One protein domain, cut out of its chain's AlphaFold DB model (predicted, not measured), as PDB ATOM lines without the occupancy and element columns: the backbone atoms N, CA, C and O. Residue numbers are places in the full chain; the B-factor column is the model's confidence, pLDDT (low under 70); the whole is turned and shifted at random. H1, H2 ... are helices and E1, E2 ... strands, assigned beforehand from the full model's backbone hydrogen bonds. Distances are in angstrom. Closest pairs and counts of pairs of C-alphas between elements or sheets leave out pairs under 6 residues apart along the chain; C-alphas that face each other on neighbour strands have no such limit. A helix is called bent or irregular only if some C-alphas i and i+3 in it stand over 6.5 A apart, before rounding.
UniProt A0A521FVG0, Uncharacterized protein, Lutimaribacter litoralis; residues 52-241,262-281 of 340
ATOM      1  N   ILE A  52     -35.846  16.222   1.384       98.12
ATOM      2  CA  ILE A  52     -35.113  15.116   2.004       98.12
ATOM      3  C   ILE A  52     -35.544  14.945   3.463       98.12
ATOM      4  O   ILE A  52     -35.294  15.835   4.279       98.12
ATOM      5  N   TYR A  53     -36.127  13.797   3.800       98.38
ATOM      6  CA  TYR A  53     -36.425  13.361   5.163       98.38
ATOM      7  C   TYR A  53     -35.491  12.221   5.574       98.38
ATOM      8  O   TYR A  53     -35.406  11.197   4.898       98.38
ATOM      9  N   LEU A  54     -34.795  12.399   6.696       98.19
ATOM     10  CA  LEU A  54     -33.998  11.361   7.345       98.19
ATOM     11  C   LEU A  54     -34.702  10.967   8.636       98.19
ATOM     12  O   LEU A  54     -34.794  11.784   9.553       98.19
ATOM     13  N   LEU A  55     -35.197   9.741   8.714       98.25
ATOM     14  CA  LEU A  55     -35.789   9.222   9.936       98.25
ATOM     15  C   LEU A  55     -34.663   8.772  10.863       98.25
ATOM     16  O   LEU A  55     -33.784   8.004  10.457       98.25
ATOM     17  N   ASP A  56     -34.685   9.225  12.114       95.25
ATOM     18  CA  ASP A  56     -33.943   8.494  13.132       95.25
ATOM     19  C   ASP A  56     -34.576   7.109  13.359       95.25
ATOM     20  O   ASP A  56     -35.698   6.828  12.930       95.25
ATOM     21  N   HIS A  57     -33.828   6.212  14.001       94.88
ATOM     22  CA  HIS A  57     -34.289   4.835  14.181       94.88
ATOM     23  C   HIS A  57     -35.590   4.739  14.996       94.88
ATOM     24  O   HIS A  57     -36.434   3.910  14.675       94.88
ATOM     25  N   ASN A  58     -35.800   5.614  15.987       96.44
ATOM     26  CA  ASN A  58     -37.011   5.599  16.807       96.44
ATOM     27  C   ASN A  58     -38.238   6.061  16.013       96.44
ATOM     28  O   ASN A  58     -39.294   5.439  16.102       96.44
ATOM     29  N   ALA A  59     -38.097   7.109  15.200       97.50
ATOM     30  CA  ALA A  59     -39.137   7.580  14.298       97.50
ATOM     31  C   ALA A  59     -39.473   6.520  13.243       97.50
ATOM     32  O   ALA A  59     -40.646   6.248  13.006       97.50
ATOM     33  N   ALA A  60     -38.463   5.875  12.649       97.31
ATOM     34  CA  ALA A  60     -38.682   4.780  11.704       97.31
ATOM     35  C   ALA A  60     -39.424   3.603  12.359       97.31
ATOM     36  O   ALA A  60     -40.358   3.062  11.772       97.31
ATOM     37  N   ASN A  61     -39.053   3.238  13.589       96.44
ATOM     38  CA  ASN A  61     -39.701   2.171  14.347       96.44
ATOM     39  C   ASN A  61     -41.156   2.504  14.717       96.44
ATOM     40  O   ASN A  61     -42.026   1.642  14.602       96.44
ATOM     41  N   TYR A  62     -41.432   3.751  15.112       96.06
ATOM     42  CA  TYR A  62     -42.794   4.234  15.352       96.06
ATOM     43  C   TYR A  62     -43.644   4.176  14.078       96.06
ATOM     44  O   TYR A  62     -44.713   3.576  14.061       96.06
ATOM     45  N   LEU A  63     -43.141   4.713  12.967       95.69
ATOM     46  CA  LEU A  63     -43.861   4.676  11.694       95.69
ATOM     47  C   LEU A  63     -44.102   3.242  11.205       95.69
ATOM     48  O   LEU A  63     -45.164   2.941  10.663       95.69
ATOM     49  N   ASP A  64     -43.158   2.329  11.433       94.12
ATOM     50  CA  ASP A  64     -43.342   0.910  11.131       94.12
ATOM     51  C   ASP A  64     -44.360   0.221  12.053       94.12
ATOM     52  O   ASP A  64     -45.022  -0.720  11.619       94.12
ATOM     53  N   SER A  65     -44.524   0.667  13.303       91.00
ATOM     54  CA  SER A  65     -45.579   0.145  14.179       91.00
ATOM     55  C   SER A  65     -46.968   0.581  13.701       91.00
ATOM     56  O   SER A  65     -47.877  -0.249  13.658       91.00
ATOM     57  N   LEU A  66     -47.112   1.828  13.235       89.81
ATOM     58  CA  LEU A  66     -48.345   2.324  12.613       89.81
ATOM     59  C   LEU A  66     -48.645   1.610  11.291       89.81
ATOM     60  O   LEU A  66     -49.782   1.201  11.047       89.81
ATOM     61  N   ARG A  67     -47.613   1.379  10.469       88.81
ATOM     62  CA  ARG A  67     -47.709   0.629   9.208       88.81
ATOM     63  C   ARG A  67     -48.361  -0.738   9.410       88.81
ATOM     64  O   ARG A  67     -49.160  -1.154   8.575       88.81
ATOM     65  N   MET A  68     -48.069  -1.429  10.513       83.38
ATOM     66  CA  MET A  68     -48.679  -2.730  10.831       83.38
ATOM     67  C   MET A  68     -50.193  -2.641  11.063       83.38
ATOM     68  O   MET A  68     -50.901  -3.617  10.831       83.38
ATOM     69  N   GLY A  69     -50.718  -1.482  11.467       78.69
ATOM     70  CA  GLY A  69     -52.162  -1.238  11.508       78.69
ATOM     71  C   GLY A  69     -52.807  -1.299  10.120       78.69
ATOM     72  O   GLY A  69     -53.926  -1.794   9.992       78.69
ATOM     73  N   VAL A  70     -52.071  -0.879   9.087       80.75
ATOM     74  CA  VAL A  70     -52.526  -0.826   7.688       80.75
ATOM     75  C   VAL A  70     -52.247  -2.134   6.952       80.75
ATOM     76  O   VAL A  70     -53.168  -2.785   6.473       80.75
ATOM     77  N   GLN A  71     -50.985  -2.554   6.902       78.75
ATOM     78  CA  GLN A  71     -50.548  -3.743   6.162       78.75
ATOM     79  C   GLN A  71     -50.698  -5.052   6.936       78.75
ATOM     80  O   GLN A  71     -50.537  -6.120   6.357       78.75
ATOM     81  N   GLY A  72     -50.992  -4.988   8.230       74.81
ATOM     82  CA  GLY A  72     -50.986  -6.165   9.083       74.81
ATOM     83  C   GLY A  72     -49.603  -6.621   9.497       74.81
ATOM     84  O   GLY A  72     -48.565  -6.025   9.177       74.81
ATOM     85  N   MET A  73     -49.612  -7.698  10.273       75.12
ATOM     86  CA  MET A  73     -48.386  -8.387  10.654       75.12
ATOM     87  C   MET A  73     -47.770  -9.065   9.419       75.12
ATOM     88  O   MET A  73     -48.506  -9.476   8.530       75.12
ATOM     89  N   PRO A  74     -46.441  -9.271   9.358       65.94
ATOM     90  CA  PRO A  74     -45.805  -9.938   8.216       65.94
ATOM     91  C   PRO A  74     -46.334 -11.351   7.906       65.94
ATOM     92  O   PRO A  74     -46.103 -11.854   6.815       65.94
ATOM     93  N   TRP A  75     -46.989 -12.009   8.868       62.53
ATOM     94  CA  TRP A  75     -47.610 -13.331   8.714       62.53
ATOM     95  C   TRP A  75     -49.121 -13.278   8.446       62.53
ATOM     96  O   TRP A  75     -49.751 -14.327   8.321       62.53
ATOM     97  N   GLU A  76     -49.721 -12.087   8.433       63.69
ATOM     98  CA  GLU A  76     -51.122 -11.898   8.066       63.69
ATOM     99  C   GLU A  76     -51.226 -11.756   6.550       63.69
ATOM    100  O   GLU A  76     -50.524 -10.949   5.945       63.69
ATOM    101  N   ASP A  77     -52.132 -12.521   5.945       63.56
ATOM    102  CA  ASP A  77     -52.531 -12.296   4.561       63.56
ATOM    103  C   ASP A  77     -53.587 -11.185   4.550       63.56
ATOM    104  O   ASP A  77     -54.739 -11.403   4.941       63.56
ATOM    105  N   ARG A  78     -53.166  -9.964   4.205       67.69
ATOM    106  CA  ARG A  78     -54.060  -8.811   4.059       67.69
ATOM    107  C   ARG A  78     -54.200  -8.429   2.592       67.69
ATOM    108  O   ARG A  78     -53.193  -8.367   1.886       67.69
ATOM    109  N   PRO A  79     -55.423  -8.126   2.131       66.94
ATOM    110  CA  PRO A  79     -55.623  -7.714   0.756       66.94
ATOM    111  C   PRO A  79     -54.969  -6.348   0.512       66.94
ATOM    112  O   PRO A  79     -55.052  -5.437   1.337       66.94
ATOM    113  N   GLU A  80     -54.376  -6.164  -0.669       67.31
ATOM    114  CA  GLU A  80     -53.767  -4.887  -1.081       67.31
ATOM    115  C   GLU A  80     -54.762  -3.707  -1.057       67.31
ATOM    116  O   GLU A  80     -54.354  -2.548  -0.956       67.31
ATOM    117  N   SER A  81     -56.073  -3.988  -1.079       71.00
ATOM    118  CA  SER A  81     -57.138  -2.993  -0.915       71.00
ATOM    119  C   SER A  81     -57.048  -2.206   0.394       71.00
ATOM    120  O   SER A  81     -57.452  -1.045   0.424       71.00
ATOM    121  N   ASP A  82     -56.505  -2.796   1.461       71.62
ATOM    122  CA  ASP A  82     -56.375  -2.129   2.763       71.62
ATOM    123  C   ASP A  82     -55.259  -1.074   2.730       71.62
ATOM    124  O   ASP A  82     -55.410   0.033   3.249       71.62
ATOM    125  N   ILE A  83     -54.163  -1.381   2.025       74.81
ATOM    126  CA  ILE A  83     -53.093  -0.419   1.729       74.81
ATOM    127  C   ILE A  83     -53.653   0.701   0.860       74.81
ATOM    128  O   ILE A  83     -53.426   1.876   1.144       74.81
ATOM    129  N   GLN A  84     -54.408   0.344  -0.179       80.94
ATOM    130  CA  GLN A  84     -55.020   1.310  -1.079       80.94
ATOM    131  C   GLN A  84     -55.951   2.274  -0.338       80.94
ATOM    132  O   GLN A  84     -55.858   3.481  -0.552       80.94
ATOM    133  N   GLY A  85     -56.832   1.755   0.521       81.38
ATOM    134  CA  GLY A  85     -57.773   2.567   1.290       81.38
ATOM    135  C   GLY A  85     -57.065   3.594   2.167       81.38
ATOM    136  O   GLY A  85     -57.502   4.736   2.241       81.38
ATOM    137  N   TYR A  86     -55.933   3.222   2.768       83.00
ATOM    138  CA  TYR A  86     -55.130   4.160   3.546       83.00
ATOM    139  C   TYR A  86     -54.397   5.175   2.664       83.00
ATOM    140  O   TYR A  86     -54.519   6.379   2.859       83.00
ATOM    141  N   VAL A  87     -53.617   4.699   1.689       80.62
ATOM    142  CA  VAL A  87     -52.689   5.547   0.928       80.62
ATOM    143  C   VAL A  87     -53.417   6.605   0.093       80.62
ATOM    144  O   VAL A  87     -52.887   7.701  -0.090       80.62
ATOM    145  N   ARG A  88     -54.632   6.317  -0.388       85.25
ATOM    146  CA  ARG A  88     -55.442   7.279  -1.156       85.25
ATOM    147  C   ARG A  88     -55.742   8.561  -0.383       85.25
ATOM    148  O   ARG A  88     -55.790   9.625  -0.991       85.25
ATOM    149  N   GLU A  89     -55.882   8.474   0.933       85.94
ATOM    150  CA  GLU A  89     -56.219   9.617   1.788       85.94
ATOM    151  C   GLU A  89     -54.982  10.415   2.231       85.94
ATOM    152  O   GLU A  89     -55.102  11.460   2.869       85.94
ATOM    153  N   VAL A  90     -53.775   9.941   1.907       89.44
ATOM    154  CA  VAL A  90     -52.532  10.579   2.340       89.44
ATOM    155  C   VAL A  90     -52.157  11.718   1.398       89.44
ATOM    156  O   VAL A  90     -51.890  11.516   0.210       89.44
ATOM    157  N   ASP A  91     -52.066  12.922   1.953       89.62
ATOM    158  CA  ASP A  91     -51.546  14.086   1.244       89.62
ATOM    159  C   ASP A  91     -50.014  14.117   1.274       89.62
ATOM    160  O   ASP A  91     -49.372  13.929   2.309       89.62
ATOM    161  N   PHE A  92     -49.410  14.400   0.120       92.25
ATOM    162  CA  PHE A  92     -47.961  14.497  -0.012       92.25
ATOM    163  C   PHE A  92     -47.455  15.871   0.461       92.25
ATOM    164  O   PHE A  92     -47.903  16.897  -0.051       92.25
ATOM    165  N   PRO A  93     -46.450  15.933   1.359       92.25
ATOM    166  CA  PRO A  93     -45.861  17.200   1.795       92.25
ATOM    167  C   PRO A  93     -45.227  18.028   0.667       92.25
ATOM    168  O   PRO A  93     -45.105  19.250   0.788       92.25
ATOM    169  N   ARG A  94     -44.754  17.357  -0.393       95.25
ATOM    170  CA  ARG A  94     -44.142  17.909  -1.610       95.25
ATOM    171  C   ARG A  94     -44.300  16.923  -2.765       95.25
ATOM    172  O   ARG A  94     -44.442  15.728  -2.540       95.25
ATOM    173  N   ASP A  95     -44.160  17.422  -3.989       96.31
ATOM    174  CA  ASP A  95     -44.287  16.594  -5.192       96.31
ATOM    175  C   ASP A  95     -43.121  15.621  -5.389       96.31
ATOM    176  O   ASP A  95     -43.278  14.609  -6.052       96.31
ATOM    177  N   LEU A  96     -41.946  15.910  -4.825       98.06
ATOM    178  CA  LEU A  96     -40.791  15.021  -4.881       98.06
ATOM    179  C   LEU A  96     -40.174  14.904  -3.492       98.06
ATOM    180  O   LEU A  96     -39.781  15.907  -2.884       98.06
ATOM    181  N   ILE A  97     -40.109  13.681  -2.977       98.38
ATOM    182  CA  ILE A  97     -39.718  13.410  -1.597       98.38
ATOM    183  C   ILE A  97     -38.718  12.265  -1.553       98.38
ATOM    184  O   ILE A  97     -38.925  11.220  -2.160       98.38
ATOM    185  N   TRP A  98     -37.659  12.448  -0.774       98.50
ATOM    186  CA  TRP A  98     -36.754  11.379  -0.376       98.50
ATOM    187  C   TRP A  98     -36.996  11.026   1.088       98.50
ATOM    188  O   TRP A  98     -36.988  11.919   1.936       98.50
ATOM    189  N   VAL A  99     -37.163   9.743   1.397       98.50
ATOM    190  CA  VAL A  99     -37.261   9.229   2.769       98.50
ATOM    191  C   VAL A  99     -36.166   8.197   2.981       98.50
ATOM    192  O   VAL A  99     -36.094   7.216   2.251       98.50
ATOM    193  N   GLU A 100     -35.319   8.396   3.982       97.69
ATOM    194  CA  GLU A 100     -34.221   7.482   4.299       97.69
ATOM    195  C   GLU A 100     -34.205   7.112   5.775       97.69
ATOM    196  O   GLU A 100     -34.470   7.947   6.641       97.69
ATOM    197  N   TYR A 101     -33.858   5.857   6.046       97.50
ATOM    198  CA  TYR A 101     -33.715   5.311   7.389       97.50
ATOM    199  C   TYR A 101     -32.672   4.187   7.428       97.50
ATOM    200  O   TYR A 101     -32.214   3.670   6.403       97.50
ATOM    201  N   ASP A 102     -32.268   3.815   8.640       96.38
ATOM    202  CA  ASP A 102     -31.394   2.671   8.882       96.38
ATOM    203  C   ASP A 102     -32.222   1.374   8.926       96.38
ATOM    204  O   ASP A 102     -32.890   1.088   9.920       96.38
ATOM    205  N   ASP A 103     -32.190   0.597   7.837       94.62
ATOM    206  CA  ASP A 103     -32.936  -0.665   7.730       94.62
ATOM    207  C   ASP A 103     -32.485  -1.680   8.780       94.62
ATOM    208  O   ASP A 103     -33.304  -2.372   9.374       94.62
ATOM    209  N   ARG A 104     -31.183  -1.750   9.074       94.75
ATOM    210  CA  ARG A 104     -30.682  -2.682  10.085       94.75
ATOM    211  C   ARG A 104     -31.303  -2.376  11.440       94.75
ATOM    212  O   ARG A 104     -31.804  -3.291  12.087       94.75
ATOM    213  N   LYS A 105     -31.288  -1.107  11.858       95.69
ATOM    214  CA  LYS A 105     -31.904  -0.697  13.128       95.69
ATOM    215  C   LYS A 105     -33.398  -0.965  13.154       95.69
ATOM    216  O   LYS A 105     -33.890  -1.505  14.140       95.69
ATOM    217  N   LEU A 106     -34.095  -0.691  12.056       95.25
ATOM    218  CA  LEU A 106     -35.516  -0.994  11.963       95.25
ATOM    219  C   LEU A 106     -35.803  -2.496  12.128       95.25
ATOM    220  O   LEU A 106     -36.737  -2.877  12.834       95.25
ATOM    221  N   TRP A 107     -35.004  -3.365  11.509       94.19
ATOM    222  CA  TRP A 107     -35.176  -4.812  11.640       94.19
ATOM    223  C   TRP A 107     -34.753  -5.347  13.013       94.19
ATOM    224  O   TRP A 107     -35.430  -6.234  13.533       94.19
ATOM    225  N   GLU A 108     -33.720  -4.779  13.646       95.81
ATOM    226  CA  GLU A 108     -33.399  -5.034  15.062       95.81
ATOM    227  C   GLU A 108     -34.617  -4.723  15.955       95.81
ATOM    228  O   GLU A 108     -34.996  -5.534  16.805       95.81
ATOM    229  N   ASP A 109     -35.302  -3.603  15.708       95.00
ATOM    230  CA  ASP A 109     -36.516  -3.232  16.438       95.00
ATOM    231  C   ASP A 109     -37.716  -4.140  16.121       95.00
ATOM    232  O   ASP A 109     -38.504  -4.461  17.017       95.00
ATOM    233  N   ARG A 110     -37.862  -4.612  14.875       92.88
ATOM    234  CA  ARG A 110     -38.874  -5.622  14.507       92.88
ATOM    235  C   ARG A 110     -38.634  -6.940  15.243       92.88
ATOM    236  O   ARG A 110     -39.596  -7.545  15.715       92.88
ATOM    237  N   VAL A 111     -37.379  -7.371  15.389       92.50
ATOM    238  CA  VAL A 111     -37.019  -8.542  16.210       92.50
ATOM    239  C   VAL A 111     -37.366  -8.289  17.679       92.50
ATOM    240  O   VAL A 111     -38.017  -9.125  18.306       92.50
ATOM    241  N   ALA A 112     -37.038  -7.111  18.219       91.94
ATOM    242  CA  ALA A 112     -37.383  -6.744  19.595       91.94
ATOM    243  C   ALA A 112     -38.905  -6.718  19.848       91.94
ATOM    244  O   ALA A 112     -39.360  -7.096  20.929       91.94
ATOM    245  N   ARG A 113     -39.699  -6.327  18.843       89.31
ATOM    246  CA  ARG A 113     -41.172  -6.380  18.856       89.31
ATOM    247  C   ARG A 113     -41.746  -7.760  18.508       89.31
ATOM    248  O   ARG A 113     -42.965  -7.903  18.484       89.31
ATOM    249  N   ARG A 114     -40.905  -8.774  18.257       86.88
ATOM    250  CA  ARG A 114     -41.292 -10.143  17.845       86.88
ATOM    251  C   ARG A 114     -42.093 -10.194  16.541       86.88
ATOM    252  O   ARG A 114     -42.883 -11.103  16.315       86.88
ATOM    253  N   VAL A 115     -41.872  -9.204  15.685       86.19
ATOM    254  CA  VAL A 115     -42.448  -9.110  14.342       86.19
ATOM    255  C   VAL A 115     -41.596  -9.897  13.341       86.19
ATOM    256  O   VAL A 115     -42.089 -10.343  12.312       86.19
ATOM    257  N   SER A 116     -40.316 -10.106  13.652       88.25
ATOM    258  CA  SER A 116     -39.379 -10.886  12.847       88.25
ATOM    259  C   SER A 116     -38.552 -11.827  13.720       88.25
ATOM    260  O   SER A 116     -38.345 -11.569  14.905       88.25
ATOM    261  N   THR A 117     -38.054 -12.903  13.114       90.25
ATOM    262  CA  THR A 117     -37.134 -13.875  13.718       90.25
ATOM    263  C   THR A 117     -35.760 -13.873  13.044       90.25
ATOM    264  O   THR A 117     -35.027 -14.850  13.181       90.25
ATOM    265  N   GLN A 118     -35.424 -12.822  12.285       89.69
ATOM    266  CA  GLN A 118     -34.120 -12.730  11.625       89.69
ATOM    267  C   GLN A 118     -32.973 -12.808  12.635       89.69
ATOM    268  O   GLN A 118     -33.013 -12.222  13.720       89.69
ATOM    269  N   THR A 119     -31.950 -13.549  12.246       92.75
ATOM    270  CA  THR A 119     -30.712 -13.763  12.990       92.75
ATOM    271  C   THR A 119     -29.789 -12.549  12.905       92.75
ATOM    272  O   THR A 119     -29.908 -11.707  12.016       92.75
ATOM    273  N   GLU A 120     -28.809 -12.468  13.808       91.88
ATOM    274  CA  GLU A 120     -27.800 -11.402  13.775       91.88
ATOM    275  C   GLU A 120     -27.000 -11.388  12.458       91.88
ATOM    276  O   GLU A 120     -26.652 -10.320  11.959       91.88
ATOM    277  N   GLU A 121     -26.753 -12.555  11.859       92.81
ATOM    278  CA  GLU A 121     -26.083 -12.674  10.560       92.81
ATOM    279  C   GLU A 121     -26.909 -12.040   9.431       92.81
ATOM    280  O   GLU A 121     -26.384 -11.238   8.658       92.81
ATOM    281  N   GLU A 122     -28.215 -12.314   9.381       90.31
ATOM    282  CA  GLU A 122     -29.125 -11.701   8.405       90.31
ATOM    283  C   GLU A 122     -29.219 -10.180   8.603       90.31
ATOM    284  O   GLU A 122     -29.140  -9.415   7.637       90.31
ATOM    285  N   LEU A 123     -29.298  -9.717   9.855       91.31
ATOM    286  CA  LEU A 123     -29.303  -8.288  10.190       91.31
ATOM    287  C   LEU A 123     -27.986  -7.599   9.804       91.31
ATOM    288  O   LEU A 123     -27.983  -6.446   9.364       91.31
ATOM    289  N   ASN A 124     -26.858  -8.302   9.904       88.62
ATOM    290  CA  ASN A 124     -25.547  -7.796   9.502       88.62
ATOM    291  C   ASN A 124     -25.409  -7.584   7.990       88.62
ATOM    292  O   ASN A 124     -24.464  -6.903   7.587       88.62
ATOM    293  N   ASN A 125     -26.350  -8.051   7.170       86.75
ATOM    294  CA  ASN A 125     -26.398  -7.760   5.734       86.75
ATOM    295  C   ASN A 125     -27.263  -6.533   5.396       86.75
ATOM    296  O   ASN A 125     -27.212  -6.035   4.272       86.75
ATOM    297  N   ARG A 126     -28.011  -5.988   6.366       90.06
ATOM    298  CA  ARG A 126     -28.879  -4.811   6.189       90.06
ATOM    299  C   ARG A 126     -28.142  -3.505   6.455       90.06
ATOM    300  O   ARG A 126     -27.251  -3.438   7.303       90.06
ATOM    301  N   ARG A 127     -28.494  -2.445   5.731       92.50
ATOM    302  CA  ARG A 127     -27.857  -1.112   5.791       92.50
ATOM    303  C   ARG A 127     -28.890  -0.029   5.456       92.50
ATOM    304  O   ARG A 127     -30.058  -0.339   5.290       92.50
ATOM    305  N   GLN A 128     -28.490   1.236   5.336       94.81
ATOM    306  CA  GLN A 128     -29.408   2.321   4.962       94.81
ATOM    307  C   GLN A 128     -30.223   2.012   3.696       94.81
ATOM    308  O   GLN A 128     -29.675   1.568   2.683       94.81
ATOM    309  N   ARG A 129     -31.517   2.329   3.758       95.88
ATOM    310  CA  ARG A 129     -32.445   2.322   2.623       95.88
ATOM    311  C   ARG A 129     -32.980   3.727   2.399       95.88
ATOM    312  O   ARG A 129     -33.153   4.495   3.346       95.88
ATOM    313  N   GLY A 130     -33.213   4.059   1.139       97.56
ATOM    314  CA  GLY A 130     -33.744   5.344   0.714       97.56
ATOM    315  C   GLY A 130     -34.823   5.155  -0.334       97.56
ATOM    316  O   GLY A 130     -34.615   4.444  -1.313       97.56
ATOM    317  N   PHE A 131     -35.961   5.800  -0.130       98.19
ATOM    318  CA  PHE A 131     -37.086   5.804  -1.048       98.19
ATOM    319  C   PHE A 131     -37.213   7.173  -1.692       98.19
ATOM    320  O   PHE A 131     -37.264   8.184  -0.989       98.19
ATOM    321  N   LEU A 132     -37.307   7.201  -3.016       98.38
ATOM    322  CA  LEU A 132     -37.706   8.388  -3.760       98.38
ATOM    323  C   LEU A 132     -39.168   8.226  -4.172       98.38
ATOM    324  O   LEU A 132     -39.495   7.309  -4.922       98.38
ATOM    325  N   PHE A 133     -40.019   9.121  -3.684       98.25
ATOM    326  CA  PHE A 133     -41.414   9.248  -4.082       98.25
ATOM    327  C   PHE A 133     -41.541  10.443  -5.021       98.25
ATOM    328  O   PHE A 133     -41.321  11.584  -4.607       98.25
ATOM    329  N   ASP A 134     -41.895  10.182  -6.275       97.94
ATOM    330  CA  ASP A 134     -42.117  11.210  -7.288       97.94
ATOM    331  C   ASP A 134     -43.596  11.276  -7.660       97.94
ATOM    332  O   ASP A 134     -44.127  10.433  -8.385       97.94
ATOM    333  N   ASN A 135     -44.246  12.299  -7.126       96.25
ATOM    334  CA  ASN A 135     -45.647  12.629  -7.296       96.25
ATOM    335  C   ASN A 135     -45.860  13.812  -8.264       96.25
ATOM    336  O   ASN A 135     -46.977  14.321  -8.350       96.25
ATOM    337  N   ARG A 136     -44.818  14.260  -8.988       95.94
ATOM    338  CA  ARG A 136     -44.884  15.420  -9.903       95.94
ATOM    339  C   ARG A 136     -45.813  15.197 -11.094       95.94
ATOM    340  O   ARG A 136     -46.378  16.157 -11.611       95.94
ATOM    341  N   SER A 137     -45.933  13.956 -11.565       95.25
ATOM    342  CA  SER A 137     -46.808  13.628 -12.694       95.25
ATOM    343  C   SER A 137     -48.278  13.667 -12.261       95.25
ATOM    344  O   SER A 137     -48.607  13.078 -11.228       95.25
ATOM    345  N   PRO A 138     -49.187  14.289 -13.032       93.00
ATOM    346  CA  PRO A 138     -50.616  14.268 -12.719       93.00
ATOM    347  C   PRO A 138     -51.222  12.863 -12.849       93.00
ATOM    348  O   PRO A 138     -52.152  12.546 -12.120       93.00
ATOM    349  N   ASP A 139     -50.645  12.010 -13.700       95.19
ATOM    350  CA  ASP A 139     -51.233  10.711 -14.055       95.19
ATOM    351  C   ASP A 139     -50.681   9.542 -13.232       95.19
ATOM    352  O   ASP A 139     -51.250   8.454 -13.214       95.19
ATOM    353  N   LYS A 140     -49.533   9.727 -12.570       95.38
ATOM    354  CA  LYS A 140     -48.861   8.641 -11.848       95.38
ATOM    355  C   LYS A 140     -48.028   9.119 -10.669       95.38
ATOM    356  O   LYS A 140     -47.509  10.232 -10.660       95.38
ATOM    357  N   LEU A 141     -47.872   8.228  -9.702       95.62
ATOM    358  CA  LEU A 141     -46.864   8.272  -8.651       95.62
ATOM    359  C   LEU A 141     -45.797   7.226  -8.981       95.62
ATOM    360  O   LEU A 141     -46.136   6.094  -9.326       95.62
ATOM    361  N   THR A 142     -44.519   7.575  -8.843       97.25
ATOM    362  CA  THR A 142     -43.437   6.585  -8.944       97.25
ATOM    363  C   THR A 142     -42.672   6.446  -7.638       97.25
ATOM    364  O   THR A 142     -42.461   7.437  -6.934       97.25
ATOM    365  N   VAL A 143     -42.269   5.218  -7.313       97.38
ATOM    366  CA  VAL A 143     -41.504   4.892  -6.108       97.38
ATOM    367  C   VAL A 143     -40.261   4.091  -6.488       97.38
ATOM    368  O   VAL A 143     -40.349   3.049  -7.141       97.38
ATOM    369  N   CYS A 144     -39.099   4.570  -6.047       97.12
ATOM    370  CA  CYS A 144     -37.800   3.932  -6.264       97.12
ATOM    371  C   CYS A 144     -37.136   3.618  -4.924       97.12
ATOM    372  O   CYS A 144     -37.076   4.493  -4.061       97.12
ATOM    373  N   LEU A 145     -36.572   2.417  -4.774       97.44
ATOM    374  CA  LEU A 145     -35.761   2.028  -3.615       97.44
ATOM    375  C   LEU A 145     -34.271   2.000  -3.970       97.44
ATOM    376  O   LEU A 145     -33.856   1.340  -4.924       97.44
ATOM    377  N   PHE A 146     -33.479   2.657  -3.135       96.88
ATOM    378  CA  PHE A 146     -32.025   2.650  -3.128       96.88
ATOM    379  C   PHE A 146     -31.540   1.962  -1.855       96.88
ATOM    380  O   PHE A 146     -32.049   2.231  -0.764       96.88
ATOM    381  N   SER A 147     -30.511   1.130  -1.980       94.62
ATOM    382  CA  SER A 147     -30.000   0.339  -0.854       94.62
ATOM    383  C   SER A 147     -28.498   0.492  -0.722       94.62
ATOM    384  O   SER A 147     -27.753   0.333  -1.687       94.62
ATOM    385  N   ALA A 148     -28.018   0.769   0.481       94.19
ATOM    386  CA  ALA A 148     -26.594   0.754   0.764       94.19
ATOM    387  C   ALA A 148     -26.052  -0.685   0.773       94.19
ATOM    388  O   ALA A 148     -26.654  -1.579   1.360       94.19
ATOM    389  N   LEU A 149     -24.891  -0.900   0.157       88.38
ATOM    390  CA  LEU A 149     -24.128  -2.153   0.257       88.38
ATOM    391  C   LEU A 149     -23.054  -2.061   1.339       88.38
ATOM    392  O   LEU A 149     -22.744  -3.025   2.032       88.38
ATOM    393  N   SER A 150     -22.459  -0.880   1.456       86.31
ATOM    394  CA  SER A 150     -21.414  -0.552   2.415       86.31
ATOM    395  C   SER A 150     -21.485   0.939   2.734       86.31
ATOM    396  O   SER A 150     -22.314   1.660   2.183       86.31
ATOM    397  N   ASP A 151     -20.572   1.432   3.568       80.00
ATOM    398  CA  ASP A 151     -20.488   2.863   3.882       80.00
ATOM    399  C   ASP A 151     -20.114   3.750   2.679       80.00
ATOM    400  O   ASP A 151     -20.192   4.978   2.760       80.00
ATOM    401  N   THR A 152     -19.689   3.150   1.563       82.62
ATOM    402  CA  THR A 152     -19.215   3.859   0.363       82.62
ATOM    403  C   THR A 152     -19.881   3.391  -0.931       82.62
ATOM    404  O   THR A 152     -19.703   4.016  -1.980       82.62
ATOM    405  N   MET A 153     -20.652   2.305  -0.889       86.75
ATOM    406  CA  MET A 153     -21.305   1.717  -2.054       86.75
ATOM    407  C   MET A 153     -22.800   1.564  -1.820       86.75
ATOM    408  O   MET A 153     -23.249   1.235  -0.728       86.75
ATOM    409  N   PHE A 154     -23.564   1.756  -2.887       93.44
ATOM    410  CA  PHE A 154     -25.005   1.570  -2.907       93.44
ATOM    411  C   PHE A 154     -25.424   0.904  -4.217       93.44
ATOM    412  O   PHE A 154     -24.689   0.952  -5.211       93.44
ATOM    413  N   LEU A 155     -26.609   0.310  -4.180       91.44
ATOM    414  CA  LEU A 155     -27.401  -0.142  -5.307       91.44
ATOM    415  C   LEU A 155     -28.429   0.938  -5.638       91.44
ATOM    416  O   LEU A 155     -29.162   1.406  -4.763       91.44
ATOM    417  N   ASP A 156     -28.431   1.338  -6.902       93.81
ATOM    418  CA  ASP A 156     -29.473   2.174  -7.496       93.81
ATOM    419  C   ASP A 156     -30.734   1.328  -7.763       93.81
ATOM    420  O   ASP A 156     -30.672   0.101  -7.675       93.81
ATOM    421  N   ALA A 157     -31.857   1.960  -8.091       95.12
ATOM    422  CA  ALA A 157     -33.139   1.316  -8.340       95.12
ATOM    423  C   ALA A 157     -33.164   0.605  -9.715       95.12
ATOM    424  O   ALA A 157     -33.245   1.273 -10.752       95.12
ATOM    425  N   PRO A 158     -33.107  -0.743  -9.774       95.50
ATOM    426  CA  PRO A 158     -33.205  -1.486 -11.033       95.50
ATOM    427  C   PRO A 158     -34.611  -1.458 -11.631       95.50
ATOM    428  O   PRO A 158     -34.764  -1.597 -12.843       95.50
ATOM    429  N   LEU A 159     -35.629  -1.312 -10.783       96.69
ATOM    430  CA  LEU A 159     -37.035  -1.290 -11.143       96.69
ATOM    431  C   LEU A 159     -37.688  -0.084 -10.471       96.69
ATOM    432  O   LEU A 159     -37.414   0.210  -9.310       96.69
ATOM    433  N   VAL A 160     -38.574   0.580 -11.197       97.00
ATOM    434  CA  VAL A 160     -39.391   1.683 -10.700       97.00
ATOM    435  C   VAL A 160     -40.819   1.182 -10.577       97.00
ATOM    436  O   VAL A 160     -41.374   0.668 -11.551       97.00
ATOM    437  N   LEU A 161     -41.405   1.313  -9.389       96.88
ATOM    438  CA  LEU A 161     -42.829   1.062  -9.203       96.88
ATOM    439  C   LEU A 161     -43.598   2.276  -9.720       96.88
ATOM    440  O   LEU A 161     -43.405   3.378  -9.213       96.88
ATOM    441  N   GLU A 162     -44.475   2.077 -10.696       96.88
ATOM    442  CA  GLU A 162     -45.425   3.089 -11.153       96.88
ATOM    443  C   GLU A 162     -46.829   2.735 -10.679       96.88
ATOM    444  O   GLU A 162     -47.334   1.640 -10.938       96.88
ATOM    445  N   ILE A 163     -47.467   3.690 -10.012       93.56
ATOM    446  CA  ILE A 163     -48.833   3.598  -9.507       93.56
ATOM    447  C   ILE A 163     -49.640   4.651 -10.263       93.56
ATOM    448  O   ILE A 163     -49.338   5.843 -10.168       93.56
ATOM    449  N   GLN A 164     -50.632   4.223 -11.043       93.81
ATOM    450  CA  GLN A 164     -51.509   5.154 -11.760       93.81
ATOM    451  C   GLN A 164     -52.341   5.968 -10.770       93.81
ATOM    452  O   GLN A 164     -52.643   5.493  -9.676       93.81
ATOM    453  N   LYS A 165     -52.702   7.191 -11.142       92.81
ATOM    454  CA  LYS A 165     -53.641   8.014 -10.383       92.81
ATOM    455  C   LYS A 165     -55.039   7.899 -10.975       92.81
ATOM    456  O   LYS A 165     -55.194   7.702 -12.179       92.81
ATOM    457  N   ASP A 166     -56.043   7.987 -10.119       90.75
ATOM    458  CA  ASP A 166     -57.432   8.096 -10.551       90.75
ATOM    459  C   ASP A 166     -57.814   9.541 -10.913       90.75
ATOM    460  O   ASP A 166     -56.973  10.442 -10.934       90.75
ATOM    461  N   GLU A 167     -59.094   9.758 -11.224       88.81
ATOM    462  CA  GLU A 167     -59.631  11.061 -11.637       88.81
ATOM    463  C   GLU A 167     -59.465  12.153 -10.565       88.81
ATOM    464  O   GLU A 167     -59.360  13.331 -10.904       88.81
ATOM    465  N   ASP A 168     -59.364  11.767  -9.288       87.94
ATOM    466  CA  ASP A 168     -59.125  12.673  -8.158       87.94
ATOM    467  C   ASP A 168     -57.623  12.927  -7.915       87.94
ATOM    468  O   ASP A 168     -57.236  13.621  -6.969       87.94
ATOM    469  N   GLY A 169     -56.748  12.358  -8.750       88.69
ATOM    470  CA  GLY A 169     -55.297  12.465  -8.623       88.69
ATOM    471  C   GLY A 169     -54.710  11.600  -7.503       88.69
ATOM    472  O   GLY A 169     -53.557  11.820  -7.108       88.69
ATOM    473  N   ARG A 170     -55.466  10.628  -6.970       90.31
ATOM    474  CA  ARG A 170     -55.037   9.747  -5.872       90.31
ATOM    475  C   ARG A 170     -54.429   8.444  -6.411       90.31
ATOM    476  O   ARG A 170     -54.915   7.920  -7.410       90.31
ATOM    477  N   PRO A 171     -53.387   7.881  -5.770       90.06
ATOM    478  CA  PRO A 171     -52.773   6.632  -6.232       90.06
ATOM    479  C   PRO A 171     -53.740   5.427  -6.213       90.06
ATOM    480  O   PRO A 171     -54.370   5.136  -5.194       90.06
ATOM    481  N   ASP A 172     -53.803   4.673  -7.312       88.69
ATOM    482  CA  ASP A 172     -54.574   3.434  -7.466       88.69
ATOM    483  C   ASP A 172     -53.658   2.200  -7.536       88.69
ATOM    484  O   ASP A 172     -53.093   1.855  -8.576       88.69
ATOM    485  N   PHE A 173     -53.552   1.485  -6.412       84.19
ATOM    486  CA  PHE A 173     -52.712   0.290  -6.288       84.19
ATOM    487  C   PHE A 173     -53.237  -0.940  -7.042       84.19
ATOM    488  O   PHE A 173     -52.494  -1.902  -7.209       84.19
ATOM    489  N   ARG A 174     -54.469  -0.914  -7.565       82.69
ATOM    490  CA  ARG A 174     -54.996  -2.011  -8.403       82.69
ATOM    491  C   ARG A 174     -54.368  -2.028  -9.791       82.69
ATOM    492  O   ARG A 174     -54.470  -3.029 -10.492       82.69
ATOM    493  N   ASN A 175     -53.756  -0.918 -10.198       81.12
ATOM    494  CA  ASN A 175     -53.161  -0.747 -11.514       81.12
ATOM    495  C   ASN A 175     -51.706  -0.287 -11.386       81.12
ATOM    496  O   ASN A 175     -51.333   0.817 -11.792       81.12
ATOM    497  N   THR A 176     -50.887  -1.136 -10.766       89.75
ATOM    498  CA  THR A 176     -49.446  -0.906 -10.646       89.75
ATOM    499  C   THR A 176     -48.679  -1.574 -11.776       89.75
ATOM    500  O   THR A 176     -49.067  -2.616 -12.308       89.75
ATOM    501  N   SER A 177     -47.558  -0.969 -12.156       94.38
ATOM    502  CA  SER A 177     -46.635  -1.546 -13.127       94.38
ATOM    503  C   SER A 177     -45.189  -1.345 -12.689       94.38
ATOM    504  O   SER A 177     -44.878  -0.451 -11.906       94.38
ATOM    505  N   TRP A 178     -44.299  -2.193 -13.198       96.06
ATOM    506  CA  TRP A 178     -42.872  -2.133 -12.902       96.06
ATOM    507  C   TRP A 178     -42.101  -1.754 -14.155       96.06
ATOM    508  O   TRP A 178     -42.120  -2.496 -15.138       96.06
ATOM    509  N   GLN A 179     -41.398  -0.625 -14.108       96.25
ATOM    510  CA  GLN A 179     -40.590  -0.140 -15.221       96.25
ATOM    511  C   GLN A 179     -39.108  -0.449 -14.976       96.25
ATOM    512  O   GLN A 179     -38.549  -0.011 -13.969       96.25
ATOM    513  N   PRO A 180     -38.439  -1.200 -15.866       95.00
ATOM    514  CA  PRO A 180     -37.029  -1.515 -15.702       95.00
ATOM    515  C   PRO A 180     -36.142  -0.315 -16.038       95.00
ATOM    516  O   PRO A 180     -36.258   0.284 -17.109       95.00
ATOM    517  N   ASN A 181     -35.172  -0.022 -15.174       94.44
ATOM    518  CA  ASN A 181     -34.109   0.923 -15.483       94.44
ATOM    519  C   ASN A 181     -32.948   0.192 -16.170       94.44
ATOM    520  O   ASN A 181     -32.099  -0.431 -15.528       94.44
ATOM    521  N   LYS A 182     -32.896   0.296 -17.501       92.81
ATOM    522  CA  LYS A 182     -31.894  -0.393 -18.332       92.81
ATOM    523  C   LYS A 182     -30.453  -0.056 -17.946       92.81
ATOM    524  O   LYS A 182     -29.604  -0.945 -17.966       92.81
ATOM    525  N   THR A 183     -30.175   1.195 -17.573       92.94
ATOM    526  CA  THR A 183     -28.818   1.621 -17.189       92.94
ATOM    527  C   THR A 183     -28.390   0.965 -15.880       92.94
ATOM    528  O   THR A 183     -27.302   0.392 -15.797       92.94
ATOM    529  N   VAL A 184     -29.270   0.950 -14.878       94.00
ATOM    530  CA  VAL A 184     -28.994   0.315 -13.588       94.00
ATOM    531  C   VAL A 184     -28.840  -1.194 -13.758       94.00
ATOM    532  O   VAL A 184     -27.850  -1.755 -13.294       94.00
ATOM    533  N   ILE A 185     -29.745  -1.842 -14.493       94.75
ATOM    534  CA  ILE A 185     -29.691  -3.289 -14.759       94.75
ATOM    535  C   ILE A 185     -28.382  -3.679 -15.460       94.75
ATOM    536  O   ILE A 185     -27.711  -4.609 -15.013       94.75
ATOM    537  N   ALA A 186     -27.961  -2.947 -16.499       92.44
ATOM    538  CA  ALA A 186     -26.679  -3.187 -17.168       92.44
ATOM    539  C   ALA A 186     -25.484  -3.023 -16.206       92.44
ATOM    540  O   ALA A 186     -24.526  -3.800 -16.244       92.44
ATOM    541  N   GLY A 187     -25.552  -2.045 -15.295       90.56
ATOM    542  CA  GLY A 187     -24.568  -1.870 -14.225       90.56
ATOM    543  C   GLY A 187     -24.514  -3.055 -13.253       90.56
ATOM    544  O   GLY A 187     -23.422  -3.519 -12.918       90.56
ATOM    545  N   LEU A 188     -25.670  -3.584 -12.842       91.81
ATOM    546  CA  LEU A 188     -25.772  -4.749 -11.953       91.81
ATOM    547  C   LEU A 188     -25.245  -6.029 -12.607       91.81
ATOM    548  O   LEU A 188     -24.533  -6.797 -11.959       91.81
ATOM    549  N   MET A 189     -25.540  -6.239 -13.893       90.81
ATOM    550  CA  MET A 189     -24.979  -7.346 -14.674       90.81
ATOM    551  C   MET A 189     -23.456  -7.263 -14.729       90.81
ATOM    552  O   MET A 189     -22.774  -8.234 -14.409       90.81
ATOM    553  N   ARG A 190     -22.904  -6.086 -15.058       88.94
ATOM    554  CA  ARG A 190     -21.449  -5.873 -15.091       88.94
ATOM    555  C   ARG A 190     -20.793  -6.125 -13.734       88.94
ATOM    556  O   ARG A 190     -19.675  -6.628 -13.685       88.94
ATOM    557  N   ALA A 191     -21.466  -5.760 -12.648       87.12
ATOM    558  CA  ALA A 191     -20.988  -5.992 -11.291       87.12
ATOM    559  C   ALA A 191     -21.165  -7.451 -10.817       87.12
ATOM    560  O   ALA A 191     -20.715  -7.785  -9.724       87.12
ATOM    561  N   GLY A 192     -21.779  -8.320 -11.625       88.75
ATOM    562  CA  GLY A 192     -21.946  -9.743 -11.325       88.75
ATOM    563  C   GLY A 192     -23.120 -10.072 -10.400       88.75
ATOM    564  O   GLY A 192     -23.207 -11.207  -9.939       88.75
ATOM    565  N   PHE A 193     -24.027  -9.122 -10.139       87.25
ATOM    566  CA  PHE A 193     -25.233  -9.369  -9.333       87.25
ATOM    567  C   PHE A 193     -26.300 -10.157 -10.101       87.25
ATOM    568  O   PHE A 193     -27.041 -10.930  -9.505       87.25
ATOM    569  N   LEU A 194     -26.357  -9.992 -11.426       91.25
ATOM    570  CA  LEU A 194     -27.330 -10.645 -12.307       91.25
ATOM    571  C   LEU A 194     -26.578 -11.594 -13.249       91.25
ATOM    572  O   LEU A 194     -26.209 -11.214 -14.360       91.25
ATOM    573  N   ARG A 195     -26.261 -12.799 -12.759       86.50
ATOM    574  CA  ARG A 195     -25.381 -13.761 -13.456       86.50
ATOM    575  C   ARG A 195     -26.105 -14.529 -14.553       86.50
ATOM    576  O   ARG A 195     -25.527 -14.826 -15.592       86.50
ATOM    577  N   ASP A 196     -27.363 -14.853 -14.299       85.00
ATOM    578  CA  ASP A 196     -28.242 -15.625 -15.167       85.00
ATOM    579  C   ASP A 196     -29.703 -15.187 -14.964       85.00
ATOM    580  O   ASP A 196     -30.020 -14.353 -14.113       85.00
ATOM    581  N   ALA A 197     -30.614 -15.746 -15.761       85.75
ATOM    582  CA  ALA A 197     -32.030 -15.393 -15.694       85.75
ATOM    583  C   ALA A 197     -32.685 -15.757 -14.347       85.75
ATOM    584  O   ALA A 197     -33.613 -15.071 -13.919       85.75
ATOM    585  N   ALA A 198     -32.218 -16.816 -13.678       88.62
ATOM    586  CA  ALA A 198     -32.778 -17.263 -12.405       88.62
ATOM    587  C   ALA A 198     -32.400 -16.305 -11.268       88.62
ATOM    588  O   ALA A 198     -33.282 -15.809 -10.570       88.62
ATOM    589  N   SER A 199     -31.114 -15.969 -11.152       89.69
ATOM    590  CA  SER A 199     -30.604 -14.981 -10.195       89.69
ATOM    591  C   SER A 199     -31.177 -13.589 -10.443       89.69
ATOM    592  O   SER A 199     -31.517 -12.893  -9.491       89.69
ATOM    593  N   ALA A 200     -31.359 -13.191 -11.707       89.94
ATOM    594  CA  ALA A 200     -32.020 -11.930 -12.023       89.94
ATOM    595  C   ALA A 200     -33.482 -11.914 -11.558       89.94
ATOM    596  O   ALA A 200     -33.932 -10.931 -10.973       89.94
ATOM    597  N   ARG A 201     -34.218 -13.010 -11.779       92.06
ATOM    598  CA  ARG A 201     -35.603 -13.144 -11.315       92.06
ATOM    599  C   ARG A 201     -35.695 -13.081  -9.794       92.06
ATOM    600  O   ARG A 201     -36.510 -12.321  -9.291       92.06
ATOM    601  N   GLU A 202     -34.877 -13.850  -9.083       92.69
ATOM    602  CA  GLU A 202     -34.845 -13.858  -7.615       92.69
ATOM    603  C   GLU A 202     -34.562 -12.460  -7.059       92.69
ATOM    604  O   GLU A 202     -35.338 -11.945  -6.259       92.69
ATOM    605  N   TYR A 203     -33.521 -11.801  -7.576       92.44
ATOM    606  CA  TYR A 203     -33.152 -10.448  -7.175       92.44
ATOM    607  C   TYR A 203     -34.285  -9.436  -7.401       92.44
ATOM    608  O   TYR A 203     -34.557  -8.595  -6.546       92.44
ATOM    609  N   PHE A 204     -34.968  -9.505  -8.548       94.69
ATOM    610  CA  PHE A 204     -36.073  -8.597  -8.846       94.69
ATOM    611  C   PHE A 204     -37.317  -8.873  -8.008       94.69
ATOM    612  O   PHE A 204     -37.954  -7.916  -7.581       94.69
ATOM    613  N   GLU A 205     -37.672 -10.131  -7.755       93.25
ATOM    614  CA  GLU A 205     -38.801 -10.450  -6.875       93.25
ATOM    615  C   GLU A 205     -38.527 -10.004  -5.434       93.25
ATOM    616  O   GLU A 205     -39.388  -9.380  -4.813       93.25
ATOM    617  N   GLU A 206     -37.302 -10.203  -4.937       90.88
ATOM    618  CA  GLU A 206     -36.897  -9.695  -3.625       90.88
ATOM    619  C   GLU A 206     -36.971  -8.160  -3.572       90.88
ATOM    620  O   GLU A 206     -37.555  -7.584  -2.652       90.88
ATOM    621  N   TYR A 207     -36.437  -7.480  -4.593       93.06
ATOM    622  CA  TYR A 207     -36.483  -6.022  -4.697       93.06
ATOM    623  C   TYR A 207     -37.920  -5.487  -4.698       93.06
ATOM    624  O   TYR A 207     -38.229  -4.560  -3.947       93.06
ATOM    625  N   LYS A 208     -38.810  -6.078  -5.507       92.69
ATOM    626  CA  LYS A 208     -40.229  -5.693  -5.562       92.69
ATOM    627  C   LYS A 208     -40.895  -5.857  -4.203       92.69
ATOM    628  O   LYS A 208     -41.574  -4.932  -3.766       92.69
ATOM    629  N   GLY A 209     -40.658  -6.988  -3.535       88.44
ATOM    630  CA  GLY A 209     -41.181  -7.254  -2.196       88.44
ATOM    631  C   GLY A 209     -40.726  -6.210  -1.177       88.44
ATOM    632  O   GLY A 209     -41.546  -5.689  -0.427       88.44
ATOM    633  N   HIS A 210     -39.443  -5.830  -1.188       90.25
ATOM    634  CA  HIS A 210     -38.936  -4.766  -0.310       90.25
ATOM    635  C   HIS A 210     -39.601  -3.418  -0.586       90.25
ATOM    636  O   HIS A 210     -39.982  -2.725   0.355       90.25
ATOM    637  N   VAL A 211     -39.761  -3.043  -1.857       92.25
ATOM    638  CA  VAL A 211     -40.399  -1.775  -2.230       92.25
ATOM    639  C   VAL A 211     -41.851  -1.737  -1.766       92.25
ATOM    640  O   VAL A 211     -42.229  -0.804  -1.060       92.25
ATOM    641  N   THR A 212     -42.664  -2.730  -2.137       87.31
ATOM    642  CA  THR A 212     -44.105  -2.719  -1.834       87.31
ATOM    643  C   THR A 212     -44.372  -2.824  -0.340       87.31
ATOM    644  O   THR A 212     -45.290  -2.186   0.178       87.31
ATOM    645  N   TYR A 213     -43.541  -3.581   0.373       85.56
ATOM    646  CA  TYR A 213     -43.662  -3.727   1.813       85.56
ATOM    647  C   TYR A 213     -43.276  -2.444   2.554       85.56
ATOM    648  O   TYR A 213     -44.013  -1.980   3.420       85.56
ATOM    649  N   GLU A 214     -42.137  -1.835   2.220       89.56
ATOM    650  CA  GLU A 214     -41.558  -0.780   3.058       89.56
ATOM    651  C   GLU A 214     -41.905   0.645   2.620       89.56
ATOM    652  O   GLU A 214     -41.865   1.550   3.456       89.56
ATOM    653  N   MET A 215     -42.345   0.869   1.375       92.50
ATOM    654  CA  MET A 215     -42.769   2.204   0.923       92.50
ATOM    655  C   MET A 215     -43.887   2.799   1.793       92.50
ATOM    656  O   MET A 215     -44.003   4.019   1.910       92.50
ATOM    657  N   VAL A 216     -44.692   1.952   2.443       91.94
ATOM    658  CA  VAL A 216     -45.786   2.378   3.325       91.94
ATOM    659  C   VAL A 216     -45.274   3.175   4.528       91.94
ATOM    660  O   VAL A 216     -45.975   4.071   4.986       91.94
ATOM    661  N   ILE A 217     -44.026   2.975   4.969       94.50
ATOM    662  CA  ILE A 217     -43.389   3.817   6.001       94.50
ATOM    663  C   ILE A 217     -43.337   5.288   5.554       94.50
ATOM    664  O   ILE A 217     -43.575   6.188   6.359       94.50
ATOM    665  N   GLY A 218     -43.082   5.544   4.266       95.88
ATOM    666  CA  GLY A 218     -43.123   6.893   3.699       95.88
ATOM    667  C   GLY A 218     -44.521   7.506   3.776       95.88
ATOM    668  O   GLY A 218     -44.673   8.642   4.209       95.88
ATOM    669  N   PHE A 219     -45.560   6.734   3.458       94.62
ATOM    670  CA  PHE A 219     -46.943   7.200   3.585       94.62
ATOM    671  C   PHE A 219     -47.359   7.454   5.041       94.62
ATOM    672  O   PHE A 219     -48.014   8.461   5.303       94.62
ATOM    673  N   MET A 220     -46.921   6.618   5.992       94.50
ATOM    674  CA  MET A 220     -47.125   6.875   7.427       94.50
ATOM    675  C   MET A 220     -46.486   8.202   7.843       94.50
ATOM    676  O   MET A 220     -47.100   8.988   8.563       94.50
ATOM    677  N   LEU A 221     -45.266   8.484   7.364       96.69
ATOM    678  CA  LEU A 221     -44.596   9.760   7.620       96.69
ATOM    679  C   LEU A 221     -45.430  10.930   7.090       96.69
ATOM    680  O   LEU A 221     -45.602  11.927   7.786       96.69
ATOM    681  N   PHE A 222     -45.926  10.832   5.858       95.75
ATOM    682  CA  PHE A 222     -46.683  11.910   5.220       95.75
ATOM    683  C   PHE A 222     -47.985  12.198   5.968       95.75
ATOM    684  O   PHE A 222     -48.262  13.359   6.265       95.75
ATOM    685  N   ALA A 223     -48.712  11.152   6.362       92.81
ATOM    686  CA  ALA A 223     -49.915  11.275   7.174       92.81
ATOM    687  C   ALA A 223     -49.624  11.916   8.542       92.81
ATOM    688  O   ALA A 223     -50.293  12.874   8.921       92.81
ATOM    689  N   ALA A 224     -48.583  11.459   9.246       92.25
ATOM    690  CA  ALA A 224     -48.197  12.017  10.543       92.25
ATOM    691  C   ALA A 224     -47.797  13.503  10.441       92.25
ATOM    692  O   ALA A 224     -48.201  14.330  11.258       92.25
ATOM    693  N   LEU A 225     -47.057  13.879   9.392       92.50
ATOM    694  CA  LEU A 225     -46.712  15.279   9.127       92.50
ATOM    695  C   LEU A 225     -47.942  16.132   8.773       92.50
ATOM    696  O   LEU A 225     -47.985  17.312   9.129       92.50
ATOM    697  N   ALA A 226     -48.928  15.560   8.077       89.94
ATOM    698  CA  ALA A 226     -50.173  16.239   7.723       89.94
ATOM    699  C   ALA A 226     -51.094  16.439   8.939       89.94
ATOM    700  O   ALA A 226     -51.702  17.506   9.059       89.94
ATOM    701  N   ALA A 227     -51.140  15.470   9.858       86.81
ATOM    702  CA  ALA A 227     -51.924  15.536  11.094       86.81
ATOM    703  C   ALA A 227     -51.430  16.633  12.057       86.81
ATOM    704  O   ALA A 227     -52.226  17.206  12.799       86.81
ATOM    705  N   ARG A 228     -50.135  16.989  11.990       79.56
ATOM    706  CA  ARG A 228     -49.484  18.011  12.840       79.56
ATOM    707  C   ARG A 228     -49.598  17.722  14.339       79.56
ATOM    708  O   ARG A 228     -49.652  18.649  15.148       79.56
ATOM    709  N   GLU A 229     -49.621  16.445  14.689       82.12
ATOM    710  CA  GLU A 229     -49.546  15.986  16.072       82.12
ATOM    711  C   GLU A 229     -48.102  16.070  16.591       82.12
ATOM    712  O   GLU A 229     -47.151  16.271  15.828       82.12
ATOM    713  N   ASP A 230     -47.920  15.932  17.902       88.12
ATOM    714  CA  ASP A 230     -46.608  15.925  18.558       88.12
ATOM    715  C   ASP A 230     -45.910  14.554  18.494       88.12
ATOM    716  O   ASP A 230     -44.942  14.307  19.211       88.12
ATOM    717  N   ASP A 231     -46.362  13.684  17.592       90.19
ATOM    718  CA  ASP A 231     -45.787  12.371  17.310       90.19
ATOM    719  C   ASP A 231     -44.378  12.432  16.732       90.19
ATOM    720  O   ASP A 231     -43.542  11.571  17.008       90.19
ATOM    721  N   LEU A 232     -44.114  13.429  15.888       95.56
ATOM    722  CA  LEU A 232     -42.864  13.559  15.155       95.56
ATOM    723  C   LEU A 232     -42.337  14.985  15.255       95.56
ATOM    724  O   LEU A 232     -43.053  15.958  15.029       95.56
ATOM    725  N   VAL A 233     -41.039  15.107  15.514       95.50
ATOM    726  CA  VAL A 233     -40.352  16.392  15.634       95.50
ATOM    727  C   VAL A 233     -39.418  16.582  14.434       95.50
ATOM    728  O   VAL A 233     -38.331  15.994  14.401       95.50
ATOM    729  N   PRO A 234     -39.807  17.390  13.429       95.62
ATOM    730  CA  PRO A 234     -38.953  17.694  12.290       95.62
ATOM    731  C   PRO A 234     -37.904  18.757  12.644       95.62
ATOM    732  O   PRO A 234     -38.224  19.834  13.145       95.62
ATOM    733  N   GLN A 235     -36.642  18.493  12.307       96.19
ATOM    734  CA  GLN A 235     -35.536  19.438  12.452       96.19
ATOM    735  C   GLN A 235     -34.775  19.583  11.131       96.19
ATOM    736  O   GLN A 235     -34.090  18.666  10.683       96.19
ATOM    737  N   GLU A 236     -34.849  20.762  10.517       96.12
ATOM    738  CA  GLU A 236     -34.101  21.051   9.293       96.12
ATOM    739  C   GLU A 236     -32.648  21.431   9.593       96.12
ATOM    740  O   GLU A 236     -32.368  22.276  10.442       96.12
ATOM    741  N   THR A 237     -31.717  20.803   8.875       93.69
ATOM    742  CA  THR A 237     -30.275  21.013   9.029       93.69
ATOM    743  C   THR A 237     -29.610  21.186   7.660       93.69
ATOM    744  O   THR A 237     -29.899  20.420   6.733       93.69
ATOM    745  N   PRO A 238     -28.684  22.153   7.496       94.25
ATOM    746  CA  PRO A 238     -27.860  22.253   6.296       94.25
ATOM    747  C   PRO A 238     -27.066  20.967   6.049       94.25
ATOM    748  O   PRO A 238     -26.454  20.396   6.954       94.25
ATOM    749  N   SER A 239     -27.046  20.503   4.806       93.00
ATOM    750  CA  SER A 239     -26.393  19.235   4.459       93.00
ATOM    751  C   SER A 239     -24.880  19.368   4.318       93.00
ATOM    752  O   SER A 239     -24.166  18.374   4.498       93.00
ATOM    753  N   LEU A 240     -24.409  20.584   4.042       92.56
ATOM    754  CA  LEU A 240     -23.008  20.967   3.934       92.56
ATOM    755  C   LEU A 240     -22.655  22.020   4.985       92.56
ATOM    756  O   LEU A 240     -23.440  22.918   5.281       92.56
ATOM    757  N   SER A 241     -21.425  21.959   5.492       93.50
ATOM    758  CA  SER A 241     -20.854  23.047   6.285       93.50
ATOM    759  C   SER A 241     -20.525  24.259   5.409       93.50
ATOM    760  O   SER A 241     -20.263  24.141   4.209       93.50
ATOM    761  N   SER A 262     -30.097  21.106   2.189       94.31
ATOM    762  CA  SER A 262     -30.585  20.799   3.529       94.31
ATOM    763  C   SER A 262     -31.313  19.460   3.531       94.31
ATOM    764  O   SER A 262     -31.604  18.881   2.485       94.31
ATOM    765  N   HIS A 263     -31.560  18.948   4.725       97.00
ATOM    766  CA  HIS A 263     -32.412  17.795   4.972       97.00
ATOM    767  C   HIS A 263     -33.169  18.014   6.277       97.00
ATOM    768  O   HIS A 263     -32.735  18.785   7.136       97.00
ATOM    769  N   VAL A 264     -34.296  17.332   6.426       97.62
ATOM    770  CA  VAL A 264     -35.090  17.312   7.650       97.62
ATOM    771  C   VAL A 264     -34.819  16.004   8.362       97.62
ATOM    772  O   VAL A 264     -35.148  14.939   7.849       97.62
ATOM    773  N   THR A 265     -34.233  16.071   9.549       97.75
ATOM    774  CA  THR A 265     -34.201  14.923  10.448       97.75
ATOM    775  C   THR A 265     -35.540  14.839  11.165       97.75
ATOM    776  O   THR A 265     -35.960  15.805  11.797       97.75
ATOM    777  N   ILE A 266     -36.207  13.699  11.055       97.81
ATOM    778  CA  ILE A 266     -37.436  13.394  11.776       97.81
ATOM    779  C   ILE A 266     -37.058  12.590  13.012       97.81
ATOM    780  O   ILE A 266     -36.451  11.523  12.898       97.81
ATOM    781  N   ARG A 267     -37.406  13.123  14.182       97.00
ATOM    782  CA  ARG A 267     -37.276  12.434  15.466       97.00
ATOM    783  C   ARG A 267     -38.636  12.020  15.989       97.00
ATOM    784  O   ARG A 267     -39.637  12.651  15.651       97.00
ATOM    785  N   ILE A 268     -38.648  11.003  16.840       95.31
ATOM    786  CA  ILE A 268     -39.833  10.668  17.624       95.31
ATOM    787  C   ILE A 268     -40.169  11.824  18.582       95.31
ATOM    788  O   ILE A 268     -39.269  12.473  19.122       95.31
ATOM    789  N   GLY A 269     -41.453  12.120  18.731       93.56
ATOM    790  CA  GLY A 269     -41.979  13.090  19.679       93.56
ATOM    791  C   GLY A 269     -42.685  12.426  20.869       93.56
ATOM    792  O   GLY A 269     -42.809  11.199  20.911       93.56
ATOM    793  N   PRO A 270     -43.127  13.212  21.867       91.50
ATOM    794  CA  PRO A 270     -43.581  12.685  23.155       91.50
ATOM    795  C   PRO A 270     -44.779  11.729  23.070       91.50
ATOM    796  O   PRO A 270     -44.792  10.705  23.755       91.50
ATOM    797  N   ALA A 271     -45.773  12.025  22.227       88.88
ATOM    798  CA  ALA A 271     -46.945  11.165  22.049       88.88
ATOM    799  C   ALA A 271     -46.568   9.792  21.466       88.88
ATOM    800  O   ALA A 271     -46.944   8.748  22.010       88.88
ATOM    801  N   ALA A 272     -45.719   9.784  20.440       90.44
ATOM    802  CA  ALA A 272     -45.189   8.562  19.851       90.44
ATOM    803  C   ALA A 272     -44.303   7.768  20.835       90.44
ATOM    804  O   ALA A 272     -44.378   6.539  20.886       90.44
ATOM    805  N   GLU A 273     -43.498   8.435  21.670       92.56
ATOM    806  CA  GLU A 273     -42.719   7.769  22.728       92.56
ATOM    807  C   GLU A 273     -43.621   7.051  23.745       92.56
ATOM    808  O   GLU A 273     -43.332   5.914  24.150       92.56
ATOM    809  N   LEU A 274     -44.730   7.685  24.138       88.00
ATOM    810  CA  LEU A 274     -45.734   7.082  25.013       88.00
ATOM    811  C   LEU A 274     -46.378   5.863  24.349       88.00
ATOM    812  O   LEU A 274     -46.445   4.804  24.978       88.00
ATOM    813  N   HIS A 275     -46.762   5.974  23.075       88.00
ATOM    814  CA  HIS A 275     -47.312   4.858  22.305       88.00
ATOM    815  C   HIS A 275     -46.350   3.660  22.259       88.00
ATOM    816  O   HIS A 275     -46.729   2.528  22.574       88.00
ATOM    817  N   MET A 276     -45.074   3.895  21.936       90.44
ATOM    818  CA  MET A 276     -44.065   2.831  21.882       90.44
ATOM    819  C   MET A 276     -43.811   2.208  23.262       90.44
ATOM    820  O   MET A 276     -43.590   0.996  23.379       90.44
ATOM    821  N   THR A 277     -43.883   3.010  24.325       88.88
ATOM    822  CA  THR A 277     -43.777   2.524  25.708       88.88
ATOM    823  C   THR A 277     -44.956   1.627  26.077       88.88
ATOM    824  O   THR A 277     -44.749   0.543  26.633       88.88
ATOM    825  N   GLU A 278     -46.177   2.031  25.724       85.44
ATOM    826  CA  GLU A 278     -47.392   1.241  25.934       85.44
ATOM    827  C   GLU A 278     -47.324  -0.092  25.178       85.44
ATOM    828  O   GLU A 278     -47.569  -1.153  25.761       85.44
ATOM    829  N   GLN A 279     -46.907  -0.069  23.908       85.12
ATOM    830  CA  GLN A 279     -46.759  -1.274  23.091       85.12
ATOM    831  C   GLN A 279     -45.773  -2.267  23.724       85.12
ATOM    832  O   GLN A 279     -46.051  -3.465  23.827       85.12
ATOM    833  N   LYS A 280     -44.632  -1.774  24.220       86.38
ATOM    834  CA  LYS A 280     -43.631  -2.598  24.912       86.38
ATOM    835  C   LYS A 280     -44.150  -3.156  26.239       86.38
ATOM    836  O   LYS A 280     -43.863  -4.308  26.571       86.38
ATOM    837  N   ALA A 281     -44.900  -2.362  27.001       83.00
ATOM    838  CA  ALA A 281     -45.528  -2.808  28.245       83.00
ATOM    839  C   ALA A 281     -46.549  -3.923  27.981       83.00
ATOM    840  O   ALA A 281     -46.551  -4.937  28.684       83.00
TER     841      ALA A 281
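Overview. This is residues 52 to 241 and 262 to 281 of the 340 residues of an uncharacterized protein of Lutimaribacter litoralis (UniProt A0A521FVG0). One strongly twisted sheet of eight strands forms a long wall, and the long helix H6, bent but running nearly straight, crosses one face of it. H1 packs on H6's second arm, H6b, with H3 and H2 meeting its two ends; H5 and H7 lie farthest from the middle. The printed part has 210 residues with seven named helices and eight named strands, in the order E1 H1 H2 E2 H3 H4 E3 E4 E5 E6 H5 H6 E7 E8 H7. The sheet, E6 E5 E4 E3 E2 E1 E8 E7, is mixed, as is the class, helices and strands; the whole is compact, radius of gyration of the C-alphas 17.3 A, spans 49 by 47 by 46 A.

Arrangement. Start at E1, residues 52 to 55, parallel to E2, residues 96 to 102 (N 53 to O 98, 2.8 A), and to E8, residues 262 to 268 (N 264 to O 52, 2.8 A). The hub H1, residues 57 to 71, is on the sheet, over none of its strands. With residues 70 to 71 alone it touches H2, residues 80 to 87, C-alphas of Val 70 and Ile 83 closest at 6.0 A. E1, H1, H2, E2 form a strand-helix-strand unit, parallel strands joined through helices, with a right-handed crossover. H1 touches H3, residues 103 to 112, closest C-alphas Asn 61 and Leu 106, 5.8 A; H3 only just touches H4, residues 120 to 123, with 3 pairs of C-alphas within 8 A. Next comes a meander, each strand antiparallel to the one before: E3, 128 to 134, E4, 140 to 148, E5, 159 to 165, and E6, 171 to 180; see N 146 to O 130, N 163 to O 141 and N 162 to O 177, each 2.8 A. E3 is antiparallel to E2 (N 131 to O 99, 2.8 A). H5, residues 182 to 190, is not on the sheet. H6, residues 197 to 227, assigned as one helix by its hydrogen bonds, is bent, C-alphas 213 and 216 lying 6.6 A apart; arms H6a, to 213, and H6b, from 216, run across the strands on the same face. H6b touches H1 about perpendicular, 80 degrees, closest C-alphas Leu 63 and Ile 217, 5.8 A. Edge strand E7, residues 232 to 238, is antiparallel to E8 (N 235 to O 265, 2.8 A). H7, residues 270 to 281, only grazes the sheet. O i to N i+4 pairs are all within hydrogen-bond range in H2, H3, H5, H6a, H6b and H7, and 9 of 11 in H1; H4 is too short.

Along the chain. Find C-alpha 52 at (-35.113, 15.116, 2.004), where E1 begins. H1 measures 20.1 A, E4 26.8 A and H6a 24.0 A. H7 ends at C-alpha 281, (-45.528, -2.808, 28.245).

Size, cuts and confidence. The C-alphas farthest apart, Asp 196 and Pro 270, are 50.1 A apart. Residues 242 to 261 are not printed; C-alphas 241 and 262 are 10.4 A apart across the cut. No link printed whole is long. Look for pLDDT under 70 at residues 74 to 80.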